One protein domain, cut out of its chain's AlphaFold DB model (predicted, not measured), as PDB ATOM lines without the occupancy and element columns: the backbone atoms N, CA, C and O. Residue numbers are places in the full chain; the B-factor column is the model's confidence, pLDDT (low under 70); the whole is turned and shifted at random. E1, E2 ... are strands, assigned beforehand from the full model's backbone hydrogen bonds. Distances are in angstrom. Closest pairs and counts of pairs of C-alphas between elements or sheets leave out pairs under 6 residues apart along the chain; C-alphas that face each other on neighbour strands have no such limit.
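Overview. This is residues 112 to 179 and 187 to 205 of the 877 residues of the protein "Vesicular, overexpressed in cancer, prosurvival protein 1" of Heliothis virescens (UniProt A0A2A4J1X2). With little regular structure, the model has two small sheets amid long loops: one of three strands built on the bent strand E3, and the separate hairpin E4 and E5, which short pairings tie to residues 158 to 179. The 87 printed residues hold no named helix and five strands, E1 to E5, with 31 residues: all strand. The sheets, E1 - E3 - E2 and E4 - E5, are antiparallel. The whole is compact, radius of gyration of the C-alphas 13.4 A, spanning 44 by 30 by 19 A.

Along the chain. E1, residues 112 to 117, begins at C-alpha 112 (150.162, 183.140, 158.902). E2 is residues 137 to 139; E3, residues 145 to 157, is 22.2 A long. E4 is residues 191 to 194; E5, residues 200 to 204, ends at C-alpha 204 (162.051, 192.256, 150.380).

Arrangement. E3 bends by 107 degrees at residue 151. Within hydrogen-bond range are N 114 and O 154 of E1 and E3, 2.9 A, N 146 and O 138 of hairpin E2 and E3, 2.9 A, and N 193 and O 201 of E4 and E5, 2.9 A. E3 and E4 are apart.

Size, cuts and confidence. Residues 180 to 186 are not printed; C-alphas 179 and 187 are 11.7 A apart. The link E1 to E2 is long, 19 residues. pLDDT is under 70 at residues 178 to 179 and 187 to 188.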
ATOM      1  N   THR A 112     150.598 183.949 157.760       96.75
ATOM      2  CA  THR A 112     150.162 183.140 158.902       96.75
ATOM      3  C   THR A 112     149.994 184.021 160.134       96.75
ATOM      4  O   THR A 112     150.851 184.864 160.407       96.75
ATOM      5  N   GLU A 113     148.915 183.807 160.884       96.44
ATOM      6  CA  GLU A 113     148.706 184.435 162.191       96.44
ATOM      7  C   GLU A 113     149.725 183.898 163.214       96.44
ATOM      8  O   GLU A 113     150.083 182.719 163.204       96.44
ATOM      9  N   SER A 114     150.230 184.786 164.065       96.56
ATOM     10  CA  SER A 114     151.201 184.522 165.130       96.56
ATOM     11  C   SER A 114     150.980 185.534 166.265       96.56
ATOM     12  O   SER A 114     150.166 186.449 166.146       96.56
ATOM     13  N   TYR A 115     151.713 185.395 167.368       96.44
ATOM     14  CA  TYR A 115     151.634 186.279 168.531       96.44
ATOM     15  C   TYR A 115     152.947 187.037 168.731       96.44
ATOM     16  O   TYR A 115     154.035 186.487 168.507       96.44
ATOM     17  N   ARG A 116     152.856 188.295 169.180       95.19
ATOM     18  CA  ARG A 116     154.041 189.094 169.529       95.19
ATOM     19  C   ARG A 116     154.591 188.645 170.885       95.19
ATOM     20  O   ARG A 116     153.846 188.506 171.861       95.19
ATOM     21  N   THR A 117     155.899 188.408 170.951       96.50
ATOM     22  CA  THR A 117     156.588 188.097 172.212       96.50
ATOM     23  C   THR A 117     156.887 189.385 172.995       96.50
ATOM     24  O   THR A 117     156.568 190.487 172.550       96.50
ATOM     25  N   HIS A 118     157.520 189.270 174.164       95.12
ATOM     26  CA  HIS A 118     158.141 190.408 174.857       95.12
ATOM     27  C   HIS A 118     159.439 190.904 174.177       95.12
ATOM     28  O   HIS A 118     159.960 191.945 174.570       95.12
ATOM     29  N   ASN A 119     159.984 190.174 173.194       94.19
ATOM     30  CA  ASN A 119     161.089 190.617 172.346       94.19
ATOM     31  C   ASN A 119     160.510 191.068 170.995       94.19
ATOM     32  O   ASN A 119     160.178 190.242 170.150       94.19
ATOM     33  N   ASP A 120     160.408 192.376 170.764       91.75
ATOM     34  CA  ASP A 120     159.725 192.926 169.586       91.75
ATOM     35  C   ASP A 120     160.298 192.493 168.226       91.75
ATOM     36  O   ASP A 120     159.618 192.657 167.213       91.75
ATOM     37  N   TYR A 121     161.501 191.915 168.182       92.81
ATOM     38  CA  TYR A 121     162.110 191.363 166.969       92.81
ATOM     39  C   TYR A 121     161.715 189.902 166.679       92.81
ATOM     40  O   TYR A 121     162.045 189.392 165.608       92.81
ATOM     41  N   VAL A 122     161.046 189.209 167.611       94.25
ATOM     42  CA  VAL A 122     160.782 187.762 167.539       94.25
ATOM     43  C   VAL A 122     159.302 187.449 167.783       94.25
ATOM     44  O   VAL A 122     158.665 187.969 168.698       94.25
ATOM     45  N   SER A 123     158.749 186.567 166.952       95.81
ATOM     46  CA  SER A 123     157.373 186.070 167.043       95.81
ATOM     47  C   SER A 123     157.317 184.643 167.593       95.81
ATOM     48  O   SER A 123     158.310 183.906 167.571       95.81
ATOM     49  N   CYS A 124     156.138 184.239 168.063       97.50
ATOM     50  CA  CYS A 124     155.870 182.858 168.452       97.50
ATOM     51  C   CYS A 124     155.840 181.911 167.236       97.50
ATOM     52  O   CYS A 124     155.348 182.277 166.164       97.50
ATOM     53  N   SER A 125     156.330 180.683 167.419       96.25
ATOM     54  CA  SER A 125     156.178 179.561 166.475       96.25
ATOM     55  C   SER A 125     155.005 178.629 166.814       96.25
ATOM     56  O   SER A 125     154.582 177.854 165.962       96.25
ATOM     57  N   ASP A 126     154.481 178.711 168.040       96.06
ATOM     58  CA  ASP A 126     153.283 178.012 168.512       96.06
ATOM     59  C   ASP A 126     152.312 178.985 169.218       96.06
ATOM     60  O   ASP A 126     152.475 180.207 169.156       96.06
ATOM     61  N   GLU A 127     151.256 178.464 169.846       96.50
ATOM     62  CA  GLU A 127     150.235 179.288 170.503       96.50
ATOM     63  C   GLU A 127     150.759 180.047 171.739       96.50
ATOM     64  O   GLU A 127     151.522 179.524 172.559       96.50
ATOM     65  N   CYS A 128     150.303 181.290 171.915       97.31
ATOM     66  CA  CYS A 128     150.583 182.064 173.119       97.31
ATOM     67  C   CYS A 128     149.655 181.621 174.264       97.31
ATOM     68  O   CYS A 128     148.522 182.083 174.395       97.31
ATOM     69  N   ALA A 129     150.138 180.691 175.087       97.31
ATOM     70  CA  ALA A 129     149.338 179.955 176.065       97.31
ATOM     71  C   ALA A 129     149.994 179.920 177.455       97.31
ATOM     72  O   ALA A 129     151.196 180.138 177.611       97.31
ATOM     73  N   THR A 130     149.200 179.624 178.487       95.56
ATOM     74  CA  THR A 130     149.671 179.590 179.881       95.56
ATOM     75  C   THR A 130     150.402 178.306 180.262       95.56
ATOM     76  O   THR A 130     151.273 178.360 181.124       95.56
ATOM     77  N   ARG A 131     150.071 177.158 179.646       94.00
ATOM     78  CA  ARG A 131     150.661 175.826 179.928       94.00
ATOM     79  C   ARG A 131     150.874 175.589 181.438       94.00
ATOM     80  O   ARG A 131     151.997 175.424 181.900       94.00
ATOM     81  N   GLU A 132     149.777 175.655 182.195       95.06
ATOM     82  CA  GLU A 132     149.698 175.511 183.668       95.06
ATOM     83  C   GLU A 132     150.359 176.626 184.519       95.06
ATOM     84  O   GLU A 132     150.198 176.634 185.739       95.06
ATOM     85  N   MET A 133     151.011 177.622 183.907       93.56
ATOM     86  CA  MET A 133     151.601 178.781 184.597       93.56
ATOM     87  C   MET A 133     150.622 179.964 184.726       93.56
ATOM     88  O   MET A 133     149.564 180.008 184.102       93.56
ATOM     89  N   ASN A 134     150.982 180.972 185.529       95.69
ATOM     90  CA  ASN A 134     150.192 182.199 185.729       95.69
ATOM     91  C   ASN A 134     150.544 183.342 184.750       95.69
ATOM     92  O   ASN A 134     150.168 184.490 184.987       95.69
ATOM     93  N   TYR A 135     151.289 183.041 183.688       95.06
ATOM     94  CA  TYR A 135     151.726 183.968 182.644       95.06
ATOM     95  C   TYR A 135     151.641 183.287 181.275       95.06
ATOM     96  O   TYR A 135     151.661 182.058 181.191       95.06
ATOM     97  N   TYR A 136     151.570 184.076 180.207       97.75
ATOM     98  CA  TYR A 136     151.544 183.574 178.835       97.75
ATOM     99  C   TYR A 136     152.959 183.479 178.264       97.75
ATOM    100  O   TYR A 136     153.802 184.353 178.483       97.75
ATOM    101  N   TRP A 137     153.216 182.387 177.554       97.00
ATOM    102  CA  TRP A 137     154.496 182.084 176.928       97.00
ATOM    103  C   TRP A 137     154.281 181.312 175.624       97.00
ATOM    104  O   TRP A 137     153.184 180.824 175.346       97.00
ATOM    105  N   CYS A 138     155.316 181.231 174.800       97.81
ATOM    106  CA  CYS A 138     155.338 180.472 173.555       97.81
ATOM    107  C   CYS A 138     156.774 180.049 173.235       97.81
ATOM    108  O   CYS A 138     157.734 180.612 173.771       97.81
ATOM    109  N   HIS A 139     156.932 179.054 172.371       97.25
ATOM    110  CA  HIS A 139     158.216 178.768 171.757       97.25
ATOM    111  C   HIS A 139     158.455 179.842 170.695       97.25
ATOM    112  O   HIS A 139     157.632 180.022 169.796       97.25
ATOM    113  N   ALA A 140     159.552 180.587 170.804       96.62
ATOM    114  CA  ALA A 140     159.905 181.600 169.824       96.62
ATOM    115  C   ALA A 140     160.424 180.953 168.524       96.62
ATOM    116  O   ALA A 140     160.790 179.781 168.487       96.62
ATOM    117  N   VAL A 141     160.459 181.718 167.434       93.69
ATOM    118  CA  VAL A 141     160.955 181.230 166.131       93.69
ATOM    119  C   VAL A 141     162.470 180.967 166.118       93.69
ATOM    120  O   VAL A 141     162.934 180.089 165.396       93.69
ATOM    121  N   VAL A 142     163.240 181.739 166.892       90.38
ATOM    122  CA  VAL A 142     164.723 181.740 166.873       90.38
ATOM    123  C   VAL A 142     165.324 181.422 168.236       90.38
ATOM    124  O   VAL A 142     166.376 180.795 168.341       90.38
ATOM    125  N   GLU A 143     164.649 181.871 169.288       79.81
ATOM    126  CA  GLU A 143     164.992 181.579 170.672       79.81
ATOM    127  C   GLU A 143     164.149 180.396 171.179       79.81
ATOM    128  O   GLU A 143     163.307 179.857 170.463       79.81
ATOM    129  N   GLY A 144     164.377 179.973 172.423       92.56
ATOM    130  CA  GLY A 144     163.527 178.977 173.074       92.56
ATOM    131  C   GLY A 144     162.210 179.581 173.574       92.56
ATOM    132  O   GLY A 144     161.550 180.374 172.908       92.56
ATOM    133  N   TRP A 145     161.829 179.217 174.793       96.00
ATOM    134  CA  TRP A 145     160.630 179.740 175.442       96.00
ATOM    135  C   TRP A 145     160.743 181.236 175.778       96.00
ATOM    136  O   TRP A 145     161.657 181.643 176.495       96.00
ATOM    137  N   GLN A 146     159.774 182.033 175.323       97.31
ATOM    138  CA  GLN A 146     159.637 183.460 175.634       97.31
ATOM    139  C   GLN A 146     158.235 183.797 176.158       97.31
ATOM    140  O   GLN A 146     157.264 183.098 175.874       97.31
ATOM    141  N   TYR A 147     158.124 184.901 176.902       97.31
ATOM    142  CA  TYR A 147     156.841 185.506 177.271       97.31
ATOM    143  C   TYR A 147     156.171 186.145 176.049       97.31
ATOM    144  O   TYR A 147     156.859 186.682 175.178       97.31
ATOM    145  N   CYS A 148     154.839 186.126 175.994       97.12
ATOM    146  CA  CYS A 148     154.073 186.640 174.858       97.12
ATOM    147  C   CYS A 148     152.746 187.275 175.276       97.12
ATOM    148  O   CYS A 148     152.247 187.048 176.378       97.12
ATOM    149  N   TYR A 149     152.181 188.062 174.361       95.56
ATOM    150  CA  TYR A 149     150.897 188.735 174.523       95.56
ATOM    151  C   TYR A 149     149.812 187.968 173.741       95.56
ATOM    152  O   TYR A 149     149.797 188.049 172.509       95.56
ATOM    153  N   PRO A 150     148.906 187.212 174.393       93.50
ATOM    154  CA  PRO A 150     147.846 186.476 173.693       93.50
ATOM    155  C   PRO A 150     146.847 187.412 172.996       93.50
ATOM    156  O   PRO A 150     146.174 187.007 172.051       93.50
ATOM    157  N   GLU A 151     146.764 188.664 173.449       91.12
ATOM    158  CA  GLU A 151     145.948 189.739 172.889       91.12
ATOM    159  C   GLU A 151     146.681 190.632 171.871       91.12
ATOM    160  O   GLU A 151     146.138 191.678 171.521       91.12
ATOM    161  N   LYS A 152     147.889 190.248 171.416       93.06
ATOM    162  CA  LYS A 152     148.584 190.907 170.295       93.06
ATOM    163  C   LYS A 152     148.866 189.947 169.140       93.06
ATOM    164  O   LYS A 152     149.912 189.282 169.110       93.06
ATOM    165  N   LYS A 153     147.937 189.885 168.192       94.75
ATOM    166  CA  LYS A 153     148.040 189.083 166.973       94.75
ATOM    167  C   LYS A 153     148.830 189.830 165.902       94.75
ATOM    168  O   LYS A 153     148.558 190.981 165.574       94.75
ATOM    169  N   ILE A 154     149.790 189.142 165.303       96.25
ATOM    170  CA  ILE A 154     150.641 189.660 164.228       96.25
ATOM    171  C   ILE A 154     150.603 188.723 163.026       96.25
ATOM    172  O   ILE A 154     150.449 187.510 163.166       96.25
ATOM    173  N   LEU A 155     150.769 189.285 161.831       97.62
ATOM    174  CA  LEU A 155     150.873 188.512 160.600       97.62
ATOM    175  C   LEU A 155     152.343 188.320 160.225       97.62
ATOM    176  O   LEU A 155     153.119 189.273 160.106       97.62
ATOM    177  N   VAL A 156     152.718 187.059 160.012       97.62
ATOM    178  CA  VAL A 156     153.996 186.674 159.412       97.62
ATOM    179  C   VAL A 156     153.749 186.413 157.930       97.62
ATOM    180  O   VAL A 156     153.213 185.380 157.531       97.62
ATOM    181  N   PHE A 157     154.115 187.393 157.114       97.81
ATOM    182  CA  PHE A 157     154.067 187.331 155.656       97.81
ATOM    183  C   PHE A 157     155.221 186.485 155.108       97.81
ATOM    184  O   PHE A 157     156.346 186.592 155.601       97.81
ATOM    185  N   ASN A 158     154.998 185.709 154.040       97.06
ATOM    186  CA  ASN A 158     156.035 184.866 153.421       97.06
ATOM    187  C   ASN A 158     157.057 185.639 152.550       97.06
ATOM    188  O   ASN A 158     157.468 185.177 151.480       97.06
ATOM    189  N   TYR A 159     157.481 186.814 153.030       97.62
ATOM    190  CA  TYR A 159     158.525 187.643 152.435       97.62
ATOM    191  C   TYR A 159     159.845 186.884 152.283       97.62
ATOM    192  O   TYR A 159     160.171 185.971 153.049       97.62
ATOM    193  N   ARG A 160     160.625 187.295 151.281       97.38
ATOM    194  CA  ARG A 160     161.933 186.710 150.975       97.38
ATOM    195  C   ARG A 160     163.041 187.543 151.599       97.38
ATOM    196  O   ARG A 160     163.012 188.767 151.518       97.38
ATOM    197  N   THR A 161     164.040 186.894 152.178       97.56
ATOM    198  CA  THR A 161     165.280 187.556 152.594       97.56
ATOM    199  C   THR A 161     166.175 187.851 151.393       97.56
ATOM    200  O   THR A 161     165.960 187.339 150.292       97.56
ATOM    201  N   ARG A 162     167.239 188.629 151.613       95.81
ATOM    202  CA  ARG A 162     168.340 188.825 150.655       95.81
ATOM    203  C   ARG A 162     168.920 187.518 150.094       95.81
ATOM    204  O   ARG A 162     169.349 187.489 148.944       95.81
ATOM    205  N   ASP A 163     168.895 186.449 150.889       95.44
ATOM    206  CA  ASP A 163     169.375 185.113 150.514       95.44
ATOM    207  C   ASP A 163     168.241 184.220 149.948       95.44
ATOM    208  O   ASP A 163     168.377 183.001 149.872       95.44
ATOM    209  N   TYR A 164     167.105 184.824 149.572       95.06
ATOM    210  CA  TYR A 164     165.880 184.223 149.014       95.06
ATOM    211  C   TYR A 164     165.154 183.170 149.883       95.06
ATOM    212  O   TYR A 164     164.159 182.576 149.447       95.06
ATOM    213  N   LYS A 165     165.570 182.991 151.141       96.62
ATOM    214  CA  LYS A 165     164.831 182.212 152.151       96.62
ATOM    215  C   LYS A 165     163.579 182.953 152.621       96.62
ATOM    216  O   LYS A 165     163.441 184.150 152.397       96.62
ATOM    217  N   GLU A 166     162.676 182.249 153.288       96.94
ATOM    218  CA  GLU A 166     161.466 182.844 153.867       96.94
ATOM    219  C   GLU A 166     161.749 183.486 155.223       96.94
ATOM    220  O   GLU A 166     162.450 182.900 156.050       96.94
ATOM    221  N   CYS A 167     161.146 184.648 155.465       97.50
ATOM    222  CA  CYS A 167     160.983 185.181 156.811       97.50
ATOM    223  C   CYS A 167     160.105 184.243 157.656       97.50
ATOM    224  O   CYS A 167     159.107 183.707 157.167       97.50
ATOM    225  N   LYS A 168     160.464 184.064 158.931       97.06
ATOM    226  CA  LYS A 168     159.639 183.379 159.945       97.06
ATOM    227  C   LYS A 168     159.183 184.300 161.082       97.06
ATOM    228  O   LYS A 168     158.279 183.937 161.823       97.06
ATOM    229  N   THR A 169     159.741 185.506 161.165       96.81
ATOM    230  CA  THR A 169     159.188 186.648 161.915       96.81
ATOM    231  C   THR A 169     158.659 187.702 160.932       96.81
ATOM    232  O   THR A 169     158.962 187.611 159.737       96.81
ATOM    233  N   PRO A 170     157.907 188.726 161.375       96.75
ATOM    234  CA  PRO A 170     157.552 189.852 160.515       96.75
ATOM    235  C   PRO A 170     158.773 190.523 159.862       96.75
ATOM    236  O   PRO A 170     159.859 190.558 160.444       96.75
ATOM    237  N   CYS A 171     158.571 191.061 158.655       97.00
ATOM    238  CA  CYS A 171     159.530 191.913 157.948       97.00
ATOM    239  C   CYS A 171     159.195 193.378 158.269       97.00
ATOM    240  O   CYS A 171     158.391 193.999 157.575       97.00
ATOM    241  N   GLU A 172     159.741 193.899 159.367       95.62
ATOM    242  CA  GLU A 172     159.451 195.247 159.887       95.62
ATOM    243  C   GLU A 172     160.667 196.177 159.694       95.62
ATOM    244  O   GLU A 172     161.793 195.727 159.463       95.62
ATOM    245  N   ILE A 173     160.447 197.496 159.715       95.19
ATOM    246  CA  ILE A 173     161.493 198.496 159.447       95.19
ATOM    247  C   ILE A 173     162.420 198.634 160.665       95.19
ATOM    248  O   ILE A 173     161.977 198.991 161.762       95.19
ATOM    249  N   TYR A 174     163.723 198.400 160.474       91.88
ATOM    250  CA  TYR A 174     164.721 198.519 161.539       91.88
ATOM    251  C   TYR A 174     165.265 199.946 161.649       91.88
ATOM    252  O   TYR A 174     166.296 200.288 161.066       91.88
ATOM    253  N   LYS A 175     164.588 200.773 162.449       86.56
ATOM    254  CA  LYS A 175     165.076 202.112 162.797       86.56
ATOM    255  C   LYS A 175     166.220 202.006 163.798       86.56
ATOM    256  O   LYS A 175     166.054 201.479 164.897       86.56
ATOM    257  N   LYS A 176     167.400 202.501 163.418       78.56
ATOM    258  CA  LYS A 176     168.600 202.425 164.255       78.56
ATOM    259  C   LYS A 176     168.626 203.555 165.283       78.56
ATOM    260  O   LYS A 176     169.243 204.596 165.069       78.56
ATOM    261  N   GLU A 177     167.976 203.325 166.419       72.44
ATOM    262  CA  GLU A 177     168.019 204.248 167.552       72.44
ATOM    263  C   GLU A 177     169.470 204.612 167.938       72.44
ATOM    264  O   GLU A 177     170.356 203.753 167.983       72.44
ATOM    265  N   ASN A 178     169.691 205.887 168.273       64.62
ATOM    266  CA  ASN A 178     170.959 206.452 168.762       64.62
ATOM    267  C   ASN A 178     172.099 206.657 167.730       64.62
ATOM    268  O   ASN A 178     173.260 206.778 168.131       64.62
ATOM    269  N   LYS A 179     171.817 206.778 166.422       58.84
ATOM    270  CA  LYS A 179     172.745 207.465 165.493       58.84
ATOM    271  C   LYS A 179     172.634 208.995 165.639       58.84
ATOM    272  O   LYS A 179     171.570 209.531 165.939       58.84
ATOM    273  N   LYS A 187     170.024 204.611 154.765       64.25
ATOM    274  CA  LYS A 187     169.734 203.185 155.025       64.25
ATOM    275  C   LYS A 187     168.858 202.924 156.252       64.25
ATOM    276  O   LYS A 187     168.571 201.764 156.550       64.25
ATOM    277  N   GLU A 188     168.447 203.970 156.965       65.56
ATOM    278  CA  GLU A 188     167.803 203.855 158.284       65.56
ATOM    279  C   GLU A 188     166.369 203.292 158.264       65.56
ATOM    280  O   GLU A 188     165.874 202.906 159.319       65.56
ATOM    281  N   ASP A 189     165.736 203.164 157.091       86.19
ATOM    282  CA  ASP A 189     164.407 202.546 156.918       86.19
ATOM    283  C   ASP A 189     164.450 201.167 156.202       86.19
ATOM    284  O   ASP A 189     163.463 200.719 155.611       86.19
ATOM    285  N   SER A 190     165.590 200.464 156.279       93.81
ATOM    286  CA  SER A 190     165.749 199.090 155.767       93.81
ATOM    287  C   SER A 190     164.920 198.069 156.576       93.81
ATOM    288  O   SER A 190     165.032 198.044 157.807       93.81
ATOM    289  N   PRO A 191     164.140 197.178 155.937       96.62
ATOM    290  CA  PRO A 191     163.365 196.153 156.626       96.62
ATOM    291  C   PRO A 191     164.170 194.865 156.869       96.62
ATOM    292  O   PRO A 191     164.973 194.438 156.032       96.62
ATOM    293  N   TYR A 192     163.937 194.235 158.020       97.12
ATOM    294  CA  TYR A 192     164.613 193.007 158.450       97.12
ATOM    295  C   TYR A 192     163.617 191.962 158.958       97.12
ATOM    296  O   TYR A 192     162.512 192.296 159.371       97.12
ATOM    297  N   CYS A 193     164.030 190.697 158.946       97.50
ATOM    298  CA  CYS A 193     163.347 189.587 159.607       97.50
ATOM    299  C   CYS A 193     164.371 188.515 160.016       97.50
ATOM    300  O   CYS A 193     165.535 188.558 159.599       97.50
ATOM    301  N   TYR A 194     163.934 187.518 160.784       97.38
ATOM    302  CA  TYR A 194     164.672 186.268 160.930       97.38
ATOM    303  C   TYR A 194     164.256 185.250 159.857       97.38
ATOM    304  O   TYR A 194     163.065 185.091 159.571       97.38
ATOM    305  N   ASP A 195     165.241 184.573 159.259       96.81
ATOM    306  CA  ASP A 195     165.031 183.525 158.251       96.81
ATOM    307  C   ASP A 195     164.628 182.166 158.858       96.81
ATOM    308  O   ASP A 195     164.593 181.985 160.077       96.81
ATOM    309  N   SER A 196     164.336 181.190 157.992       93.25
ATOM    310  CA  SER A 196     164.033 179.790 158.347       93.25
ATOM    311  C   SER A 196     165.070 179.089 159.228       93.25
ATOM    312  O   SER A 196     164.761 178.051 159.809       93.25
ATOM    313  N   ASP A 197     166.280 179.634 159.313       95.25
ATOM    314  CA  ASP A 197     167.428 179.042 159.989       95.25
ATOM    315  C   ASP A 197     167.849 179.916 161.196       95.25
ATOM    316  O   ASP A 197     168.944 179.750 161.735       95.25
ATOM    317  N   GLY A 198     167.009 180.883 161.595       95.25
ATOM    318  CA  GLY A 198     167.234 181.773 162.734       95.25
ATOM    319  C   GLY A 198     168.203 182.935 162.492       95.25
ATOM    320  O   GLY A 198     168.623 183.587 163.446       95.25
ATOM    321  N   ASN A 199     168.580 183.236 161.245       97.19
ATOM    322  CA  ASN A 199     169.506 184.332 160.950       97.19
ATOM    323  C   ASN A 199     168.766 185.654 160.752       97.19
ATOM    324  O   ASN A 199     167.827 185.729 159.961       97.19
ATOM    325  N   TRP A 200     169.267 186.723 161.370       96.19
ATOM    326  CA  TRP A 200     168.827 188.092 161.101       96.19
ATOM    327  C   TRP A 200     169.264 188.550 159.701       96.19
ATOM    328  O   TRP A 200     170.455 188.509 159.373       96.19
ATOM    329  N   LYS A 201     168.315 188.967 158.854       97.38
ATOM    330  CA  LYS A 201     168.545 189.291 157.434       97.38
ATOM    331  C   LYS A 201     167.676 190.461 156.968       97.38
ATOM    332  O   LYS A 201     166.536 190.591 157.398       97.38
ATOM    333  N   GLN A 202     168.185 191.256 156.019       96.88
ATOM    334  CA  GLN A 202     167.340 192.163 155.228       96.88
ATOM    335  C   GLN A 202     166.321 191.350 154.417       96.88
ATOM    336  O   GLN A 202     166.654 190.269 153.914       96.88
ATOM    337  N   CYS A 203     165.116 191.890 154.247       97.38
ATOM    338  CA  CYS A 203     164.024 191.262 153.504       97.38
ATOM    339  C   CYS A 203     163.433 192.174 152.421       97.38
ATOM    340  O   CYS A 203     163.608 193.388 152.428       97.38
ATOM    341  N   PHE A 204     162.765 191.565 151.445       97.25
ATOM    342  CA  PHE A 204     162.051 192.256 150.380       97.25
ATOM    343  C   PHE A 204     160.583 192.420 150.777       97.25
ATOM    344  O   PHE A 204     159.863 191.426 150.883       97.25
ATOM    345  N   LEU A 205     160.145 193.666 150.960       97.00
ATOM    346  CA  LEU A 205     158.725 194.010 151.062       97.00
ATOM    347  C   LEU A 205     158.033 193.894 149.693       97.00
ATOM    348  O   LEU A 205     158.684 193.932 148.644       97.00
TER     349      LEU A 205